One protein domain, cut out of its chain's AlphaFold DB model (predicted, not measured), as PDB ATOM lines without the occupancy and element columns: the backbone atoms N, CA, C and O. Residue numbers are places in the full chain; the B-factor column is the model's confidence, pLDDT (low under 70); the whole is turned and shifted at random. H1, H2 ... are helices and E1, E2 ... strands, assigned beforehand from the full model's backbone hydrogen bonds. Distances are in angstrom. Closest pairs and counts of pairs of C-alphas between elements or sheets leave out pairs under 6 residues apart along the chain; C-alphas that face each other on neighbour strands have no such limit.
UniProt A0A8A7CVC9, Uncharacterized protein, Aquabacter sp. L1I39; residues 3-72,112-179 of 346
ATOM      1  N   PHE A   3     -12.695 -42.214  -8.193       87.56
ATOM      2  CA  PHE A   3     -11.471 -41.870  -7.483       87.56
ATOM      3  C   PHE A   3     -10.973 -43.102  -6.749       87.56
ATOM      4  O   PHE A   3     -11.770 -43.876  -6.228       87.56
ATOM      5  N   LYS A   4      -9.660 -43.283  -6.702       88.38
ATOM      6  CA  LYS A   4      -9.012 -44.416  -6.054       88.38
ATOM      7  C   LYS A   4      -7.920 -43.907  -5.141       88.38
ATOM      8  O   LYS A   4      -6.919 -43.376  -5.609       88.38
ATOM      9  N   MET A   5      -8.129 -44.039  -3.840       84.56
ATOM     10  CA  MET A   5      -7.080 -43.806  -2.856       84.56
ATOM     11  C   MET A   5      -6.376 -45.126  -2.602       84.56
ATOM     12  O   MET A   5      -7.010 -46.060  -2.114       84.56
ATOM     13  N   ASN A   6      -5.084 -45.191  -2.898       80.69
ATOM     14  CA  ASN A   6      -4.302 -46.369  -2.569       80.69
ATOM     15  C   ASN A   6      -3.652 -46.243  -1.189       80.69
ATOM     16  O   ASN A   6      -3.316 -45.169  -0.676       80.69
ATOM     17  N   CYS A   7      -3.483 -47.394  -0.573       77.62
ATOM     18  CA  CYS A   7      -2.855 -47.543   0.712       77.62
ATOM     19  C   CYS A   7      -2.077 -48.841   0.701       77.62
ATOM     20  O   CYS A   7      -2.610 -49.901   0.382       77.62
ATOM     21  N   MET A   8      -0.808 -48.752   1.055       68.88
ATOM     22  CA  MET A   8       0.009 -49.925   1.287       68.88
ATOM     23  C   MET A   8      -0.107 -50.271   2.760       68.88
ATOM     24  O   MET A   8       0.118 -49.411   3.620       68.88
ATOM     25  N   ILE A   9      -0.478 -51.512   3.049       67.00
ATOM     26  CA  ILE A   9      -0.330 -52.048   4.394       67.00
ATOM     27  C   ILE A   9       0.960 -52.855   4.368       67.00
ATOM     28  O   ILE A   9       1.065 -53.858   3.661       67.00
ATOM     29  N   GLU A  10       1.974 -52.342   5.054       56.16
ATOM     30  CA  GLU A  10       3.265 -53.017   5.138       56.16
ATOM     31  C   GLU A  10       3.176 -54.154   6.166       56.16
ATOM     32  O   GLU A  10       2.415 -54.080   7.127       56.16
ATOM     33  N   GLY A  11       3.922 -55.232   5.942       55.62
ATOM     34  CA  GLY A  11       3.896 -56.422   6.795       55.62
ATOM     35  C   GLY A  11       3.625 -57.703   6.016       55.62
ATOM     36  O   GLY A  11       3.234 -57.685   4.853       55.62
ATOM     37  N   LEU A  12       3.907 -58.845   6.643       45.59
ATOM     38  CA  LEU A  12       3.789 -60.152   6.003       45.59
ATOM     39  C   LEU A  12       2.312 -60.546   5.917       45.59
ATOM     40  O   LEU A  12       1.756 -61.046   6.886       45.59
ATOM     41  N   ILE A  13       1.647 -60.323   4.790       55.06
ATOM     42  CA  ILE A  13       0.231 -60.684   4.700       55.06
ATOM     43  C   ILE A  13       0.112 -62.119   4.221       55.06
ATOM     44  O   ILE A  13       0.498 -62.466   3.104       55.06
ATOM     45  N   ARG A  14      -0.404 -62.979   5.102       54.75
ATOM     46  CA  ARG A  14      -0.769 -64.342   4.728       54.75
ATOM     47  C   ARG A  14      -2.159 -64.297   4.118       54.75
ATOM     48  O   ARG A  14      -3.156 -64.147   4.818       54.75
ATOM     49  N   PHE A  15      -2.211 -64.412   2.799       54.94
ATOM     50  CA  PHE A  15      -3.452 -64.707   2.104       54.94
ATOM     51  C   PHE A  15      -3.798 -66.174   2.356       54.94
ATOM     52  O   PHE A  15      -2.979 -67.052   2.090       54.94
ATOM     53  N   ARG A  16      -5.012 -66.449   2.836       55.34
ATOM     54  CA  ARG A  16      -5.538 -67.823   2.921       55.34
ATOM     55  C   ARG A  16      -6.093 -68.353   1.594       55.34
ATOM     56  O   ARG A  16      -6.714 -69.409   1.587       55.34
ATOM     57  N   PHE A  17      -5.894 -67.646   0.482       53.81
ATOM     58  CA  PHE A  17      -6.471 -68.021  -0.809       53.81
ATOM     59  C   PHE A  17      -5.412 -68.271  -1.868       53.81
ATOM     60  O   PHE A  17      -4.493 -67.466  -2.030       53.81
ATOM     61  N   GLU A  18      -5.616 -69.341  -2.634       54.06
ATOM     62  CA  GLU A  18      -4.835 -69.625  -3.834       54.06
ATOM     63  C   GLU A  18      -5.345 -68.868  -5.081       54.06
ATOM     64  O   GLU A  18      -4.497 -68.504  -5.879       54.06
ATOM     65  N   ASP A  19      -6.629 -68.470  -5.237       48.97
ATOM     66  CA  ASP A  19      -7.111 -68.136  -6.609       48.97
ATOM     67  C   ASP A  19      -8.081 -66.948  -6.859       48.97
ATOM     68  O   ASP A  19      -8.619 -66.845  -7.961       48.97
ATOM     69  N   LYS A  20      -8.344 -66.001  -5.939       57.97
ATOM     70  CA  LYS A  20      -9.258 -64.864  -6.257       57.97
ATOM     71  C   LYS A  20      -8.783 -63.506  -5.750       57.97
ATOM     72  O   LYS A  20      -9.257 -63.000  -4.740       57.97
ATOM     73  N   ILE A  21      -7.856 -62.903  -6.489       65.00
ATOM     74  CA  ILE A  21      -7.469 -61.493  -6.352       65.00
ATOM     75  C   ILE A  21      -7.789 -60.803  -7.689       65.00
ATOM     76  O   ILE A  21      -7.462 -61.370  -8.732       65.00
ATOM     77  N   PRO A  22      -8.410 -59.608  -7.694       72.75
ATOM     78  CA  PRO A  22      -8.703 -58.760  -6.535       72.75
ATOM     79  C   PRO A  22      -9.928 -59.200  -5.719       72.75
ATOM     80  O   PRO A  22     -10.922 -59.669  -6.270       72.75
ATOM     81  N   ILE A  23      -9.865 -58.999  -4.398       80.94
ATOM     82  CA  ILE A  23     -11.035 -59.087  -3.507       80.94
ATOM     83  C   ILE A  23     -11.660 -57.696  -3.450       80.94
ATOM     84  O   ILE A  23     -10.952 -56.734  -3.169       80.94
ATOM     85  N   SER A  24     -12.966 -57.579  -3.685       84.44
ATOM     86  CA  SER A  24     -13.685 -56.301  -3.641       84.44
ATOM     87  C   SER A  24     -14.861 -56.379  -2.673       84.44
ATOM     88  O   SER A  24     -15.724 -57.243  -2.812       84.44
ATOM     89  N   VAL A  25     -14.928 -55.445  -1.725       84.44
ATOM     90  CA  VAL A  25     -16.012 -55.328  -0.743       84.44
ATOM     91  C   VAL A  25     -16.614 -53.929  -0.816       84.44
ATOM     92  O   VAL A  25     -15.929 -52.936  -0.570       84.44
ATOM     93  N   CYS A  26     -17.901 -53.841  -1.150       87.44
ATOM     94  CA  CYS A  26     -18.649 -52.589  -1.059       87.44
ATOM     95  C   CYS A  26     -18.850 -52.223   0.414       87.44
ATOM     96  O   CYS A  26     -19.325 -53.045   1.194       87.44
ATOM     97  N   ILE A  27     -18.491 -50.995   0.779       85.50
ATOM     98  CA  ILE A  27     -18.722 -50.441   2.118       85.50
ATOM     99  C   ILE A  27     -20.063 -49.710   2.154       85.50
ATOM    100  O   ILE A  27     -20.809 -49.812   3.122       85.50
ATOM    101  N   ASP A  28     -20.362 -48.959   1.096       85.56
ATOM    102  CA  ASP A  28     -21.609 -48.223   0.930       85.56
ATOM    103  C   ASP A  28     -21.947 -48.080  -0.564       85.56
ATOM    104  O   ASP A  28     -21.297 -48.677  -1.427       85.56
ATOM    105  N   SER A  29     -22.986 -47.306  -0.888       84.75
ATOM    106  CA  SER A  29     -23.439 -47.098  -2.270       84.75
ATOM    107  C   SER A  29     -22.416 -46.400  -3.174       84.75
ATOM    108  O   SER A  29     -22.533 -46.472  -4.395       84.75
ATOM    109  N   ASN A  30     -21.419 -45.733  -2.594       88.00
ATOM    110  CA  ASN A  30     -20.413 -44.948  -3.293       88.00
ATOM    111  C   ASN A  30     -18.991 -45.486  -3.109       88.00
ATOM    112  O   ASN A  30     -18.127 -45.125  -3.899       88.00
ATOM    113  N   ASN A  31     -18.713 -46.306  -2.099       88.19
ATOM    114  CA  ASN A  31     -17.363 -46.719  -1.731       88.19
ATOM    115  C   ASN A  31     -17.207 -48.239  -1.736       88.19
ATOM    116  O   ASN A  31     -18.018 -48.967  -1.163       88.19
ATOM    117  N   ARG A  32     -16.095 -48.717  -2.295       91.00
ATOM    118  CA  ARG A  32     -15.641 -50.104  -2.165       91.00
ATOM    119  C   ARG A  32     -14.159 -50.166  -1.814       91.00
ATOM    120  O   ARG A  32     -13.378 -49.344  -2.288       91.00
ATOM    121  N   ILE A  33     -13.784 -51.140  -0.996       86.88
ATOM    122  CA  ILE A  33     -12.389 -51.508  -0.754       86.88
ATOM    123  C   ILE A  33     -12.021 -52.651  -1.691       86.88
ATOM    124  O   ILE A  33     -12.704 -53.673  -1.725       86.88
ATOM    125  N   GLU A  34     -10.917 -52.491  -2.406       87.06
ATOM    126  CA  GLU A  34     -10.296 -53.526  -3.219       87.06
ATOM    127  C   GLU A  34      -8.942 -53.920  -2.620       87.06
ATOM    128  O   GLU A  34      -8.132 -53.061  -2.268       87.06
ATOM    129  N   LEU A  35      -8.678 -55.219  -2.520       82.31
ATOM    130  CA  LEU A  35      -7.379 -55.757  -2.138       82.31
ATOM    131  C   LEU A  35      -6.666 -56.302  -3.361       82.31
ATOM    132  O   LEU A  35      -7.192 -57.156  -4.077       82.31
ATOM    133  N   HIS A  36      -5.426 -55.870  -3.525       82.06
ATOM    134  CA  HIS A  36      -4.537 -56.285  -4.592       82.06
ATOM    135  C   HIS A  36      -3.264 -56.865  -3.984       82.06
ATOM    136  O   HIS A  36      -2.694 -56.307  -3.043       82.06
ATOM    137  N   ARG A  37      -2.783 -57.977  -4.539       74.06
ATOM    138  CA  ARG A  37      -1.462 -58.509  -4.193       74.06
ATOM    139  C   ARG A  37      -0.401 -57.709  -4.932       74.06
ATOM    140  O   ARG A  37      -0.489 -57.540  -6.147       74.06
ATOM    141  N   SER A  38       0.598 -57.222  -4.205       70.56
ATOM    142  CA  SER A  38       1.755 -56.583  -4.827       70.56
ATOM    143  C   SER A  38       2.532 -57.609  -5.653       70.56
ATOM    144  O   SER A  38       2.789 -58.724  -5.198       70.56
ATOM    145  N   SER A  39       2.965 -57.226  -6.855       66.69
ATOM    146  CA  SER A  39       3.842 -58.055  -7.693       66.69
ATOM    147  C   SER A  39       5.242 -58.245  -7.095       66.69
ATOM    148  O   SER A  39       5.994 -59.095  -7.564       66.69
ATOM    149  N   LYS A  40       5.601 -57.461  -6.066       62.69
ATOM    150  CA  LYS A  40       6.942 -57.409  -5.468       62.69
ATOM    151  C   LYS A  40       7.090 -58.134  -4.121       62.69
ATOM    152  O   LYS A  40       8.153 -58.024  -3.519       62.69
ATOM    153  N   GLY A  41       6.093 -58.883  -3.632       63.00
ATOM    154  CA  GLY A  41       6.262 -59.682  -2.406       63.00
ATOM    155  C   GLY A  41       4.992 -59.917  -1.583       63.00
ATOM    156  O   GLY A  41       3.916 -60.138  -2.130       63.00
ATOM    157  N   ASN A  42       5.141 -59.888  -0.251       64.00
ATOM    158  CA  ASN A  42       4.086 -60.139   0.750       64.00
ATOM    159  C   ASN A  42       3.228 -58.902   1.079       64.00
ATOM    160  O   ASN A  42       2.534 -58.888   2.093       64.00
ATOM    161  N   GLU A  43       3.298 -57.858   0.257       68.88
ATOM    162  CA  GLU A  43       2.554 -56.618   0.468       68.88
ATOM    163  C   GLU A  43       1.143 -56.717  -0.126       68.88
ATOM    164  O   GLU A  43       0.950 -57.197  -1.251       68.88
ATOM    165  N   VAL A  44       0.162 -56.188   0.603       73.56
ATOM    166  CA  VAL A  44      -1.185 -55.930   0.086       73.56
ATOM    167  C   VAL A  44      -1.319 -54.447  -0.165       73.56
ATOM    168  O   VAL A  44      -1.100 -53.608   0.715       73.56
ATOM    169  N   ARG A  45      -1.767 -54.145  -1.373       79.50
ATOM    170  CA  ARG A  45      -2.309 -52.843  -1.706       79.50
ATOM    171  C   ARG A  45      -3.806 -52.867  -1.430       79.50
ATOM    172  O   ARG A  45      -4.524 -53.715  -1.954       79.50
ATOM    173  N   VAL A  46      -4.262 -51.926  -0.618       82.19
ATOM    174  CA  VAL A  46      -5.677 -51.676  -0.359       82.19
ATOM    175  C   VAL A  46      -6.068 -50.397  -1.072       82.19
ATOM    176  O   VAL A  46      -5.522 -49.330  -0.799       82.19
ATOM    177  N   ASP A  47      -7.013 -50.508  -1.990       85.81
ATOM    178  CA  ASP A  47      -7.544 -49.394  -2.754       85.81
ATOM    179  C   ASP A  47      -8.961 -49.081  -2.266       85.81
ATOM    180  O   ASP A  47      -9.850 -49.923  -2.328       85.81
ATOM    181  N   LEU A  48      -9.194 -47.857  -1.797       88.94
ATOM    182  CA  LEU A  48     -10.547 -47.331  -1.639       88.94
ATOM    183  C   LEU A  48     -10.972 -46.728  -2.975       88.94
ATOM    184  O   LEU A  48     -10.464 -45.675  -3.364       88.94
ATOM    185  N   VAL A  49     -11.905 -47.382  -3.660       90.75
ATOM    186  CA  VAL A  49     -12.515 -46.878  -4.888       90.75
ATOM    187  C   VAL A  49     -13.845 -46.218  -4.546       90.75
ATOM    188  O   VAL A  49     -14.775 -46.864  -4.066       90.75
ATOM    189  N   SER A  50     -13.927 -44.920  -4.810       90.88
ATOM    190  CA  SER A  50     -15.102 -44.094  -4.569       90.88
ATOM    191  C   SER A  50     -15.708 -43.623  -5.885       90.88
ATOM    192  O   SER A  50     -15.042 -42.980  -6.700       90.88
ATOM    193  N   HIS A  51     -16.999 -43.863  -6.064       91.25
ATOM    194  CA  HIS A  51     -17.808 -43.195  -7.062       91.25
ATOM    195  C   HIS A  51     -18.246 -41.832  -6.527       91.25
ATOM    196  O   HIS A  51     -18.885 -41.731  -5.479       91.25
ATOM    197  N   CYS A  52     -17.892 -40.757  -7.229       89.69
ATOM    198  CA  CYS A  52     -18.366 -39.433  -6.863       89.69
ATOM    199  C   CYS A  52     -18.602 -38.532  -8.079       89.69
ATOM    200  O   CYS A  52     -18.075 -38.734  -9.181       89.69
ATOM    201  N   SER A  53     -19.424 -37.513  -7.849       91.81
ATOM    202  CA  SER A  53     -19.724 -36.457  -8.809       91.81
ATOM    203  C   SER A  53     -19.020 -35.183  -8.344       91.81
ATOM    204  O   SER A  53     -19.591 -34.435  -7.546       91.81
ATOM    205  N   PRO A  54     -17.752 -34.957  -8.740       92.00
ATOM    206  CA  PRO A  54     -17.057 -33.730  -8.386       92.00
ATOM    207  C   PRO A  54     -17.746 -32.518  -9.042       92.00
ATOM    208  O   PRO A  54     -18.374 -32.670 -10.093       92.00
ATOM    209  N   PRO A  55     -17.621 -31.306  -8.470       94.88
ATOM    210  CA  PRO A  55     -18.063 -30.081  -9.131       94.88
ATOM    211  C   PRO A  55     -17.452 -29.954 -10.534       94.88
ATOM    212  O   PRO A  55     -16.309 -30.368 -10.736       94.88
ATOM    213  N   SER A  56     -18.171 -29.335 -11.477       93.00
ATOM    214  CA  SER A  56     -17.732 -29.193 -12.879       93.00
ATOM    215  C   SER A  56     -16.302 -28.668 -12.989       93.00
ATOM    216  O   SER A  56     -15.458 -29.319 -13.585       93.00
ATOM    217  N   ARG A  57     -15.982 -27.588 -12.268       91.94
ATOM    218  CA  ARG A  57     -14.635 -26.998 -12.240       91.94
ATOM    219  C   ARG A  57     -13.539 -27.983 -11.821       91.94
ATOM    220  O   ARG A  57     -12.425 -27.908 -12.332       91.94
ATOM    221  N   VAL A  58     -13.829 -28.900 -10.897       93.25
ATOM    222  CA  VAL A  58     -12.884 -29.949 -10.488       93.25
ATOM    223  C   VAL A  58     -12.736 -30.978 -11.605       93.25
ATOM    224  O   VAL A  58     -11.612 -31.318 -11.958       93.25
ATOM    225  N   ALA A  59     -13.850 -31.449 -12.172       93.38
ATOM    226  CA  ALA A  59     -13.839 -32.406 -13.274       93.38
ATOM    227  C   ALA A  59     -13.072 -31.858 -14.488       93.38
ATOM    228  O   ALA A  59     -12.226 -32.552 -15.039       93.38
ATOM    229  N   ASP A  60     -13.311 -30.598 -14.846       94.12
ATOM    230  CA  ASP A  60     -12.657 -29.916 -15.962       94.12
ATOM    231  C   ASP A  60     -11.166 -29.711 -15.696       94.12
ATOM    232  O   ASP A  60     -10.349 -29.925 -16.586       94.12
ATOM    233  N   THR A  61     -10.793 -29.387 -14.451       93.69
ATOM    234  CA  THR A  61      -9.380 -29.332 -14.045       93.69
ATOM    235  C   THR A  61      -8.722 -30.692 -14.246       93.69
ATOM    236  O   THR A  61      -7.678 -30.771 -14.877       93.69
ATOM    237  N   LEU A  62      -9.329 -31.774 -13.751       92.69
ATOM    238  CA  LEU A  62      -8.773 -33.122 -13.884       92.69
ATOM    239  C   LEU A  62      -8.655 -33.549 -15.355       92.69
ATOM    240  O   LEU A  62      -7.609 -34.051 -15.756       92.69
ATOM    241  N   ARG A  63      -9.671 -33.282 -16.183       93.81
ATOM    242  CA  ARG A  63      -9.617 -33.536 -17.634       93.81
ATOM    243  C   ARG A  63      -8.497 -32.765 -18.315       93.81
ATOM    244  O   ARG A  63      -7.749 -33.368 -19.072       93.81
ATOM    245  N   ALA A  64      -8.336 -31.479 -18.005       92.44
ATOM    246  CA  ALA A  64      -7.238 -30.685 -18.544       92.44
ATOM    247  C   ALA A  64      -5.876 -31.288 -18.165       92.44
ATOM    248  O   ALA A  64      -5.008 -31.410 -19.023       92.44
ATOM    249  N   LEU A  65      -5.715 -31.760 -16.919       90.69
ATOM    250  CA  LEU A  65      -4.476 -32.411 -16.474       90.69
ATOM    251  C   LEU A  65      -4.166 -33.689 -17.258       90.69
ATOM    252  O   LEU A  65      -2.999 -33.982 -17.486       90.69
ATOM    253  N   ARG A  66      -5.189 -34.446 -17.673       89.00
ATOM    254  CA  ARG A  66      -5.019 -35.634 -18.529       89.00
ATOM    255  C   ARG A  66      -4.468 -35.281 -19.913       89.00
ATOM    256  O   ARG A  66      -3.863 -36.128 -20.558       89.00
ATOM    257  N   GLU A  67      -4.696 -34.052 -20.359       90.19
ATOM    258  CA  GLU A  67      -4.229 -33.504 -21.633       90.19
ATOM    259  C   GLU A  67      -2.964 -32.644 -21.463       90.19
ATOM    260  O   GLU A  67      -2.681 -31.796 -22.307       90.19
ATOM    261  N   ASP A  68      -2.235 -32.813 -20.352       90.19
ATOM    262  CA  ASP A  68      -1.042 -32.034 -20.004       90.19
ATOM    263  C   ASP A  68      -1.298 -30.513 -19.976       90.19
ATOM    264  O   ASP A  68      -0.458 -29.700 -20.373       90.19
ATOM    265  N   ARG A  69      -2.481 -30.107 -19.491       91.00
ATOM    266  CA  ARG A  69      -2.884 -28.703 -19.319       91.00
ATOM    267  C   ARG A  69      -3.332 -28.398 -17.892       91.00
ATOM    268  O   ARG A  69      -4.163 -29.082 -17.303       91.00
ATOM    269  N   LEU A  70      -2.832 -27.300 -17.344       89.62
ATOM    270  CA  LEU A  70      -3.284 -26.713 -16.094       89.62
ATOM    271  C   LEU A  70      -4.306 -25.619 -16.394       89.62
ATOM    272  O   LEU A  70      -3.978 -24.614 -17.023       89.62
ATOM    273  N   LEU A  71      -5.534 -25.780 -15.899       90.25
ATOM    274  CA  LEU A  71      -6.460 -24.653 -15.842       90.25
ATOM    275  C   LEU A  71      -5.918 -23.643 -14.836       90.25
ATOM    276  O   LEU A  71      -5.628 -23.996 -13.695       90.25
ATOM    277  N   LEU A  72      -5.774 -22.399 -15.268       84.50
ATOM    278  CA  LEU A  72      -5.284 -21.313 -14.437       84.50
ATOM    279  C   LEU A  72      -6.449 -20.398 -14.061       84.50
ATOM    280  O   LEU A  72      -7.255 -20.029 -14.912       84.50
ATOM    281  N   LYS A 112      -8.525 -27.241  -5.493       91.19
ATOM    282  CA  LYS A 112      -7.643 -27.585  -4.376       91.19
ATOM    283  C   LYS A 112      -8.393 -27.948  -3.078       91.19
ATOM    284  O   LYS A 112      -8.127 -29.032  -2.555       91.19
ATOM    285  N   PRO A 113      -9.341 -27.139  -2.557       93.12
ATOM    286  CA  PRO A 113     -10.032 -27.449  -1.303       93.12
ATOM    287  C   PRO A 113     -10.887 -28.708  -1.410       93.12
ATOM    288  O   PRO A 113     -10.950 -29.500  -0.469       93.12
ATOM    289  N   TRP A 114     -11.513 -28.924  -2.572       94.19
ATOM    290  CA  TRP A 114     -12.323 -30.110  -2.812       94.19
ATOM    291  C   TRP A 114     -11.462 -31.376  -2.824       94.19
ATOM    292  O   TRP A 114     -11.773 -32.326  -2.107       94.19
ATOM    293  N   LEU A 115     -10.346 -31.376  -3.564       91.69
ATOM    294  CA  LEU A 115      -9.433 -32.523  -3.630       91.69
ATOM    295  C   LEU A 115      -8.779 -32.816  -2.275       91.69
ATOM    296  O   LEU A 115      -8.622 -33.982  -1.917       91.69
ATOM    297  N   ASP A 116      -8.427 -31.784  -1.506       90.69
ATOM    298  CA  ASP A 116      -7.878 -31.956  -0.157       90.69
ATOM    299  C   ASP A 116      -8.916 -32.545   0.810       90.69
ATOM    300  O   ASP A 116      -8.630 -33.501   1.532       90.69
ATOM    301  N   THR A 117     -10.153 -32.043   0.763       92.06
ATOM    302  CA  THR A 117     -11.274 -32.566   1.561       92.06
ATOM    303  C   THR A 117     -11.584 -34.014   1.193       92.06
ATOM    304  O   THR A 117     -11.710 -34.866   2.073       92.06
ATOM    305  N   PHE A 118     -11.652 -34.321  -0.107       91.19
ATOM    306  CA  PHE A 118     -11.864 -35.677  -0.597       91.19
ATOM    307  C   PHE A 118     -10.748 -36.613  -0.120       91.19
ATOM    308  O   PHE A 118     -11.032 -37.677   0.424       91.19
ATOM    309  N   ARG A 119      -9.483 -36.195  -0.263       89.50
ATOM    310  CA  ARG A 119      -8.308 -36.951   0.185       89.50
ATOM    311  C   ARG A 119      -8.360 -37.237   1.683       89.50
ATOM    312  O   ARG A 119      -8.145 -38.380   2.072       89.50
ATOM    313  N   LYS A 120      -8.659 -36.234   2.516       90.12
ATOM    314  CA  LYS A 120      -8.811 -36.396   3.972       90.12
ATOM    315  C   LYS A 120      -9.906 -37.402   4.308       90.12
ATOM    316  O   LYS A 120      -9.652 -38.343   5.051       90.12
ATOM    317  N   ARG A 121     -11.086 -37.263   3.695       91.19
ATOM    318  CA  ARG A 121     -12.200 -38.195   3.897       91.19
ATOM    319  C   ARG A 121     -11.831 -39.620   3.488       91.19
ATOM    320  O   ARG A 121     -12.025 -40.532   4.275       91.19
ATOM    321  N   ALA A 122     -11.253 -39.804   2.302       87.50
ATOM    322  CA  ALA A 122     -10.829 -41.114   1.810       87.50
ATOM    323  C   ALA A 122      -9.805 -41.778   2.746       87.50
ATOM    324  O   ALA A 122      -9.916 -42.967   3.041       87.50
ATOM    325  N   ARG A 123      -8.837 -41.003   3.257       88.81
ATOM    326  CA  ARG A 123      -7.857 -41.483   4.240       88.81
ATOM    327  C   ARG A 123      -8.518 -41.928   5.538       88.81
ATOM    328  O   ARG A 123      -8.231 -43.028   5.996       88.81
ATOM    329  N   GLU A 124      -9.411 -41.119   6.106       89.25
ATOM    330  CA  GLU A 124     -10.108 -41.469   7.350       89.25
ATOM    331  C   GLU A 124     -11.047 -42.667   7.170       89.25
ATOM    332  O   GLU A 124     -11.056 -43.561   8.015       89.25
ATOM    333  N   THR A 125     -11.766 -42.758   6.045       89.12
ATOM    334  CA  THR A 125     -12.576 -43.936   5.708       89.12
ATOM    335  C   THR A 125     -11.708 -45.189   5.699       89.12
ATOM    336  O   THR A 125     -12.024 -46.167   6.375       89.12
ATOM    337  N   LEU A 126     -10.589 -45.159   4.978       86.31
ATOM    338  CA  LEU A 126      -9.727 -46.324   4.835       86.31
ATOM    339  C   LEU A 126      -9.038 -46.705   6.152       86.31
ATOM    340  O   LEU A 126      -9.038 -47.874   6.534       86.31
ATOM    341  N   LYS A 127      -8.536 -45.710   6.891       87.62
ATOM    342  CA  LYS A 127      -7.986 -45.871   8.241       87.62
ATOM    343  C   LYS A 127      -8.985 -46.539   9.175       87.62
ATOM    344  O   LYS A 127      -8.608 -47.472   9.875       87.62
ATOM    345  N   THR A 128     -10.239 -46.093   9.160       89.69
ATOM    346  CA  THR A 128     -11.304 -46.650  10.001       89.69
ATOM    347  C   THR A 128     -11.536 -48.126   9.695       89.69
ATOM    348  O   THR A 128     -11.516 -48.945  10.606       89.69
ATOM    349  N   HIS A 129     -11.661 -48.496   8.418       88.94
ATOM    350  CA  HIS A 129     -11.888 -49.890   8.024       88.94
ATOM    351  C   HIS A 129     -10.715 -50.806   8.370       88.94
ATOM    352  O   HIS A 129     -10.925 -51.891   8.904       88.94
ATOM    353  N   ILE A 130      -9.483 -50.367   8.105       85.44
ATOM    354  CA  ILE A 130      -8.281 -51.153   8.411       85.44
ATOM    355  C   ILE A 130      -8.114 -51.322   9.926       85.44
ATOM    356  O   ILE A 130      -7.774 -52.406  10.391       85.44
ATOM    357  N   ARG A 131      -8.379 -50.273  10.713       88.19
ATOM    358  CA  ARG A 131      -8.361 -50.328  12.182       88.19
ATOM    359  C   ARG A 131      -9.417 -51.276  12.737       88.19
ATOM    360  O   ARG A 131      -9.101 -52.145  13.543       88.19
ATOM    361  N   THR A 132     -10.647 -51.189  12.239       91.12
ATOM    362  CA  THR A 132     -11.714 -52.122  12.617       91.12
ATOM    363  C   THR A 132     -11.364 -53.561  12.243       91.12
ATOM    364  O   THR A 132     -11.569 -54.461  13.053       91.12
ATOM    365  N   LEU A 133     -10.773 -53.790  11.065       88.00
ATOM    366  CA  LEU A 133     -10.268 -55.105  10.665       88.00
ATOM    367  C   LEU A 133      -9.181 -55.611  11.628       88.00
ATOM    368  O   LEU A 133      -9.252 -56.747  12.091       88.00
ATOM    369  N   ARG A 134      -8.209 -54.757  11.977       87.38
ATOM    370  CA  ARG A 134      -7.141 -55.071  12.939       87.38
ATOM    371  C   ARG A 134      -7.713 -55.496  14.289       87.38
ATOM    372  O   ARG A 134      -7.329 -56.544  14.803       87.38
ATOM    373  N   TRP A 135      -8.628 -54.698  14.836       91.19
ATOM    374  CA  TRP A 135      -9.323 -54.977  16.094       91.19
ATOM    375  C   TRP A 135     -10.085 -56.298  16.035       91.19
ATOM    376  O   TRP A 135      -9.899 -57.170  16.879       91.19
ATOM    377  N   ARG A 136     -10.870 -56.502  14.975       90.62
ATOM    378  CA  ARG A 136     -11.639 -57.729  14.752       90.62
ATOM    379  C   ARG A 136     -10.763 -58.986  14.754       90.62
ATOM    380  O   ARG A 136     -11.222 -60.056  15.162       90.62
ATOM    381  N   GLN A 137      -9.524 -58.878  14.292       87.00
ATOM    382  CA  GLN A 137      -8.592 -59.996  14.156       87.00
ATOM    383  C   GLN A 137      -7.578 -60.116  15.296       87.00
ATOM    384  O   GLN A 137      -6.809 -61.075  15.305       87.00
ATOM    385  N   SER A 138      -7.552 -59.178  16.247       86.00
ATOM    386  CA  SER A 138      -6.485 -59.099  17.252       86.00
ATOM    387  C   SER A 138      -5.081 -59.052  16.643       86.00
ATOM    388  O   SER A 138      -4.118 -59.631  17.151       86.00
ATOM    389  N   ALA A 139      -4.951 -58.349  15.516       82.62
ATOM    390  CA  ALA A 139      -3.667 -58.203  14.853       82.62
ATOM    391  C   ALA A 139      -2.798 -57.186  15.614       82.62
ATOM    392  O   ALA A 139      -3.145 -56.012  15.746       82.62
ATOM    393  N   ALA A 140      -1.644 -57.643  16.108       68.44
ATOM    394  CA  ALA A 140      -0.669 -56.832  16.838       68.44
ATOM    395  C   ALA A 140       0.136 -55.931  15.884       68.44
ATOM    396  O   ALA A 140       1.336 -56.118  15.683       68.44
ATOM    397  N   LEU A 141      -0.544 -54.971  15.258       69.06
ATOM    398  CA  LEU A 141       0.075 -53.986  14.376       69.06
ATOM    399  C   LEU A 141       0.388 -52.704  15.145       69.06
ATOM    400  O   LEU A 141      -0.279 -52.378  16.123       69.06
ATOM    401  N   GLY A 142       1.351 -51.924  14.655       68.06
ATOM    402  CA  GLY A 142       1.546 -50.572  15.164       68.06
ATOM    403  C   GLY A 142       0.323 -49.680  14.954       68.06
ATOM    404  O   GLY A 142      -0.557 -49.970  14.144       68.06
ATOM    405  N   HIS A 143       0.270 -48.574  15.691       70.38
ATOM    406  CA  HIS A 143      -0.858 -47.630  15.713       70.38
ATOM    407  C   HIS A 143      -1.179 -46.977  14.357       70.38
ATOM    408  O   HIS A 143      -2.321 -46.574  14.107       70.38
ATOM    409  N   GLN A 144      -0.184 -46.931  13.466       72.19
ATOM    410  CA  GLN A 144      -0.313 -46.559  12.060       72.19
ATOM    411  C   GLN A 144       0.195 -47.706  11.177       72.19
ATOM    412  O   GLN A 144       1.364 -47.712  10.795       72.19
ATOM    413  N   PRO A 145      -0.656 -48.698  10.861       68.19
ATOM    414  CA  PRO A 145      -0.229 -49.859  10.091       68.19
ATOM    415  C   PRO A 145      -0.099 -49.586   8.584       68.19
ATOM    416  O   PRO A 145       0.212 -50.495   7.823       68.19
ATOM    417  N   PHE A 146      -0.366 -48.364   8.125       74.44
ATOM    418  CA  PHE A 146      -0.515 -48.061   6.709       74.44
ATOM    419  C   PHE A 146       0.320 -46.873   6.246       74.44
ATOM    420  O   PHE A 146       0.556 -45.913   6.980       74.44
ATOM    421  N   ARG A 147       0.654 -46.904   4.955       75.88
ATOM    422  CA  ARG A 147       1.136 -45.754   4.194       75.88
ATOM    423  C   ARG A 147       0.144 -45.428   3.091       75.88
ATOM    424  O   ARG A 147      -0.138 -46.258   2.229       75.88
ATOM    425  N   PHE A 148      -0.370 -44.205   3.096       79.06
ATOM    426  CA  PHE A 148      -1.200 -43.723   1.996       79.06
ATOM    427  C   PHE A 148      -0.321 -43.391   0.793       79.06
ATOM    428  O   PHE A 148       0.661 -42.663   0.934       79.06
ATOM    429  N   GLY A 149      -0.684 -43.896  -0.381       78.50
ATOM    430  CA  GLY A 149       0.014 -43.570  -1.617       78.50
ATOM    431  C   GLY A 149      -0.656 -42.420  -2.380       78.50
ATOM    432  O   GLY A 149      -1.062 -41.404  -1.803       78.50
ATOM    433  N   SER A 150      -0.704 -42.552  -3.706       83.25
ATOM    434  CA  SER A 150      -1.407 -41.644  -4.608       83.25
ATOM    435  C   SER A 150      -2.936 -41.705  -4.484       83.25
ATOM    436  O   SER A 150      -3.566 -42.735  -4.249       83.25
ATOM    437  N   LEU A 151      -3.547 -40.544  -4.703       87.81
ATOM    438  CA  LEU A 151      -4.943 -40.472  -5.094       87.81
ATOM    439  C   LEU A 151      -4.969 -40.490  -6.618       87.81
ATOM    440  O   LEU A 151      -4.387 -39.596  -7.222       87.81
ATOM    441  N   ASP A 152      -5.645 -41.459  -7.212       91.31
ATOM    442  CA  ASP A 152      -5.830 -41.570  -8.655       91.31
ATOM    443  C   ASP A 152      -7.301 -41.289  -9.007       91.31
ATOM    444  O   ASP A 152      -8.192 -41.402  -8.160       91.31
ATOM    445  N   TRP A 153      -7.581 -40.930 -10.256       93.25
ATOM    446  CA  TRP A 153      -8.937 -40.715 -10.761       93.25
ATOM    447  C   TRP A 153      -9.118 -41.321 -12.155       93.25
ATOM    448  O   TRP A 153      -8.148 -41.554 -12.877       93.25
ATOM    449  N   SER A 154     -10.367 -41.607 -12.515       92.94
ATOM    450  CA  SER A 154     -10.745 -42.200 -13.796       92.94
ATOM    451  C   SER A 154     -12.182 -41.826 -14.179       92.94
ATOM    452  O   SER A 154     -13.054 -41.697 -13.316       92.94
ATOM    453  N   GLU A 155     -12.459 -41.654 -15.471       91.19
ATOM    454  CA  GLU A 155     -13.834 -41.486 -15.974       91.19
ATOM    455  C   GLU A 155     -14.499 -42.818 -16.311       91.19
ATOM    456  O   GLU A 155     -15.710 -42.946 -16.146       91.19
ATOM    457  N   ASP A 156     -13.707 -43.800 -16.740       91.06
ATOM    458  CA  ASP A 156     -14.159 -45.081 -17.283       91.06
ATOM    459  C   ASP A 156     -13.848 -46.280 -16.369       91.06
ATOM    460  O   ASP A 156     -14.336 -47.381 -16.604       91.06
ATOM    461  N   GLY A 157     -13.042 -46.077 -15.323       88.38
ATOM    462  CA  GLY A 157     -12.555 -47.125 -14.423       88.38
ATOM    463  C   GLY A 157     -11.380 -47.939 -14.972       88.38
ATOM    464  O   GLY A 157     -10.816 -48.746 -14.232       88.38
ATOM    465  N   ASN A 158     -10.976 -47.700 -16.221       88.88
ATOM    466  CA  ASN A 158      -9.928 -48.444 -16.918       88.88
ATOM    467  C   ASN A 158      -8.611 -47.669 -16.921       88.88
ATOM    468  O   ASN A 158      -7.561 -48.219 -16.588       88.88
ATOM    469  N   ILE A 159      -8.662 -46.378 -17.258       88.88
ATOM    470  CA  ILE A 159      -7.479 -45.518 -17.318       88.88
ATOM    471  C   ILE A 159      -7.445 -44.658 -16.061       88.88
ATOM    472  O   ILE A 159      -8.302 -43.798 -15.853       88.88
ATOM    473  N   TRP A 160      -6.440 -44.898 -15.219       90.19
ATOM    474  CA  TRP A 160      -6.239 -44.188 -13.961       90.19
ATOM    475  C   TRP A 160      -5.137 -43.145 -14.108       90.19
ATOM    476  O   TRP A 160      -4.010 -43.479 -14.461       90.19
ATOM    477  N   SER A 161      -5.466 -41.891 -13.819       89.88
ATOM    478  CA  SER A 161      -4.523 -40.771 -13.825       89.88
ATOM    479  C   SER A 161      -4.249 -40.308 -12.391       89.88
ATOM    480  O   SER A 161      -5.187 -40.234 -11.593       89.88
ATOM    481  N   PRO A 162      -2.999 -39.985 -12.022       88.56
ATOM    482  CA  PRO A 162      -2.694 -39.514 -10.680       88.56
ATOM    483  C   PRO A 162      -3.253 -38.103 -10.459       88.56
ATOM    484  O   PRO A 162      -3.155 -37.226 -11.316       88.56
ATOM    485  N   VAL A 163      -3.800 -37.851  -9.274       88.00
ATOM    486  CA  VAL A 163      -4.080 -36.495  -8.795       88.00
ATOM    487  C   VAL A 163      -2.769 -35.885  -8.285       88.00
ATOM    488  O   VAL A 163      -2.071 -36.534  -7.495       88.00
ATOM    489  N   PRO A 164      -2.453 -34.624  -8.639       86.38
ATOM    490  CA  PRO A 164      -1.346 -33.875  -8.057       86.38
ATOM    491  C   PRO A 164      -1.240 -34.027  -6.534       86.38
ATOM    492  O   PRO A 164      -2.236 -33.973  -5.799       86.38
ATOM    493  N   ARG A 165      -0.017 -34.225  -6.039       78.06
ATOM    494  CA  ARG A 165       0.259 -34.469  -4.618       78.06
ATOM    495  C   ARG A 165       1.276 -33.483  -4.069       78.06
ATOM    496  O   ARG A 165       2.120 -32.976  -4.801       78.06
ATOM    497  N   LYS A 166       1.210 -33.258  -2.759       73.25
ATOM    498  CA  LYS A 166       2.372 -32.793  -2.000       73.25
ATOM    499  C   LYS A 166       3.283 -34.000  -1.800       73.25
ATOM    500  O   LYS A 166       2.783 -35.091  -1.522       73.25
ATOM    501  N   ILE A 167       4.580 -33.832  -2.040       58.69
ATOM    502  CA  ILE A 167       5.555 -34.884  -1.752       58.69
ATOM    503  C   ILE A 167       5.637 -34.974  -0.234       58.69
ATOM    504  O   ILE A 167       6.015 -34.007   0.417       58.69
ATOM    505  N   ASP A 168       5.244 -36.118   0.307       54.56
ATOM    506  CA  ASP A 168       5.371 -36.425   1.722       54.56
ATOM    507  C   ASP A 168       5.872 -37.864   1.807       54.56
ATOM    508  O   ASP A 168       5.292 -38.763   1.188       54.56
ATOM    509  N   ALA A 169       7.001 -38.065   2.478       42.41
ATOM    510  CA  ALA A 169       7.628 -39.369   2.627       42.41
ATOM    511  C   ALA A 169       7.623 -39.735   4.108       42.41
ATOM    512  O   ALA A 169       8.333 -39.131   4.907       42.41
ATOM    513  N   SER A 170       6.833 -40.742   4.466       43.12
ATOM    514  CA  SER A 170       6.907 -41.383   5.771       43.12
ATOM    515  C   SER A 170       7.241 -42.860   5.597       43.12
ATOM    516  O   SER A 170       6.716 -43.538   4.709       43.12
ATOM    517  N   PHE A 171       8.153 -43.345   6.441       37.75
ATOM    518  CA  PHE A 171       8.561 -44.742   6.498       37.75
ATOM    519  C   PHE A 171       8.202 -45.322   7.868       37.75
ATOM    520  O   PHE A 171       8.495 -44.709   8.889       37.75
ATOM    521  N   LEU A 172       7.570 -46.492   7.881       44.34
ATOM    522  CA  LEU A 172       7.195 -47.270   9.061       44.34
ATOM    523  C   LEU A 172       7.080 -48.738   8.667       44.34
ATOM    524  O   LEU A 172       6.381 -49.039   7.708       44.34
ATOM    525  N   THR A 173       7.744 -49.618   9.411       41.09
ATOM    526  CA  THR A 173       7.708 -51.076   9.243       41.09
ATOM    527  C   THR A 173       6.615 -51.667  10.132       41.09
ATOM    528  O   THR A 173       6.476 -51.262  11.287       41.09
ATOM    529  N   VAL A 174       5.837 -52.621   9.621       49.00
ATOM    530  CA  VAL A 174       4.633 -53.133  10.298       49.00
ATOM    531  C   VAL A 174       4.598 -54.671  10.269       49.00
ATOM    532  O   VAL A 174       5.211 -55.312   9.416       49.00
ATOM    533  N   ALA A 175       3.942 -55.261  11.272       46.25
ATOM    534  CA  ALA A 175       3.814 -56.700  11.494       46.25
ATOM    535  C   ALA A 175       2.745 -57.366  10.578       46.25
ATOM    536  O   ALA A 175       1.970 -56.673   9.925       46.25
ATOM    537  N   PRO A 176       2.696 -58.710  10.496       55.34
ATOM    538  CA  PRO A 176       1.742 -59.468   9.667       55.34
ATOM    539  C   PRO A 176       0.267 -59.267  10.062       55.34
ATOM    540  O   PRO A 176      -0.039 -59.231  11.252       55.34
ATOM    541  N   PHE A 177      -0.660 -59.279   9.097       65.06
ATOM    542  CA  PHE A 177      -2.096 -59.527   9.334       65.06
ATOM    543  C   PHE A 177      -2.665 -60.420   8.222       65.06
ATOM    544  O   PHE A 177      -2.150 -60.430   7.105       65.06
ATOM    545  N   GLU A 178      -3.677 -61.228   8.538       67.88
ATOM    546  CA  GLU A 178      -4.344 -62.101   7.561       67.88
ATOM    547  C   GLU A 178      -5.546 -61.352   6.991       67.88
ATOM    548  O   GLU A 178      -6.374 -60.872   7.753       67.88
ATOM    549  N   VAL A 179      -5.681 -61.240   5.669       70.69
ATOM    550  CA  VAL A 179      -6.868 -60.603   5.077       70.69
ATOM    551  C   VAL A 179      -7.588 -61.576   4.177       70.69
ATOM    552  O   VAL A 179      -7.015 -62.093   3.218       70.69
TER     553      VAL A 179
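Overview. This is residues 3 to 72 and 112 to 179 of the 346 residues of an uncharacterized protein of Aquabacter sp. L1I39 (UniProt A0A8A7CVC9). A strongly twisted sheet of five strands has one long helix, H2, running slantwise over one face, while a shorter helix, H1, sits at one end and only grazes the sheet. An unnamed tail, residues 155 to 179, loops back past the E5 edge. The printed part has 138 residues, with two named helices and five named strands that follow in the order E1 E2 E3 E4 H1 H2 E5 along the chain; the sheet, in the order E2 E3 E4 E1 E5, is antiparallel throughout, and the class is mixed, helices and strands. It is compact, with a radius of gyration of the C-alphas of 16.0 A, yet elongated, spanning 48 by 31 by 29 A.

Arrangement. Edge strand E2, residues 23 to 26, forms a hairpin with E3, residues 31 to 37; N 25 and O 33 are 2.8 A apart. E3 forms another with E4, residues 44 to 51 (N 34 to O 47, 2.8 A), completing a meander, each strand the antiparallel neighbour of the one before. E1, residues 3 to 9, is E4's antiparallel neighbour, with N 5 and O 48 2.9 A apart; E1 E2 E3 E4 make a Greek key, four strands in a row of which E2 E3 E4 are the meander and the first, E1, is the antiparallel neighbour of the fourth, E4. Edge strand E5, residues 146 to 154, neighbours E1, with N 4 and O 152 2.8 A apart. H2, residues 112 to 137, makes two layers with the sheet, at a height over the sheet of 8.1 A; the closest C-alphas of E1 and H2, Met 5 and Ala 122, are 6.6 A apart. H1, residues 56 to 66, is about perpendicular to H2, at 85 degrees, and close but not clearly touching: the closest C-alphas, Val 58 and Trp 114, are 7.7 A apart. In H1 and H2 every O i to N i+4 pair is within hydrogen-bond range.

Along the chain. E1 begins at C-alpha 3 (-11.471, -41.870, -7.483). H2 is 37.3 A long, E5 23.7 A and E4 22.1 A. E5 ends at C-alpha 154 (-10.745, -42.200, -13.796).

Size, cuts and confidence. Residues 73 to 111 are not printed; C-alphas 72 and 112 are 12.1 A apart across the cut. The link E1 to E2 is long, 13 residues. The mean pLDDT of the printed part is 79.3, with 35 residues under 70, among them 8 to 21 and 167 to 178.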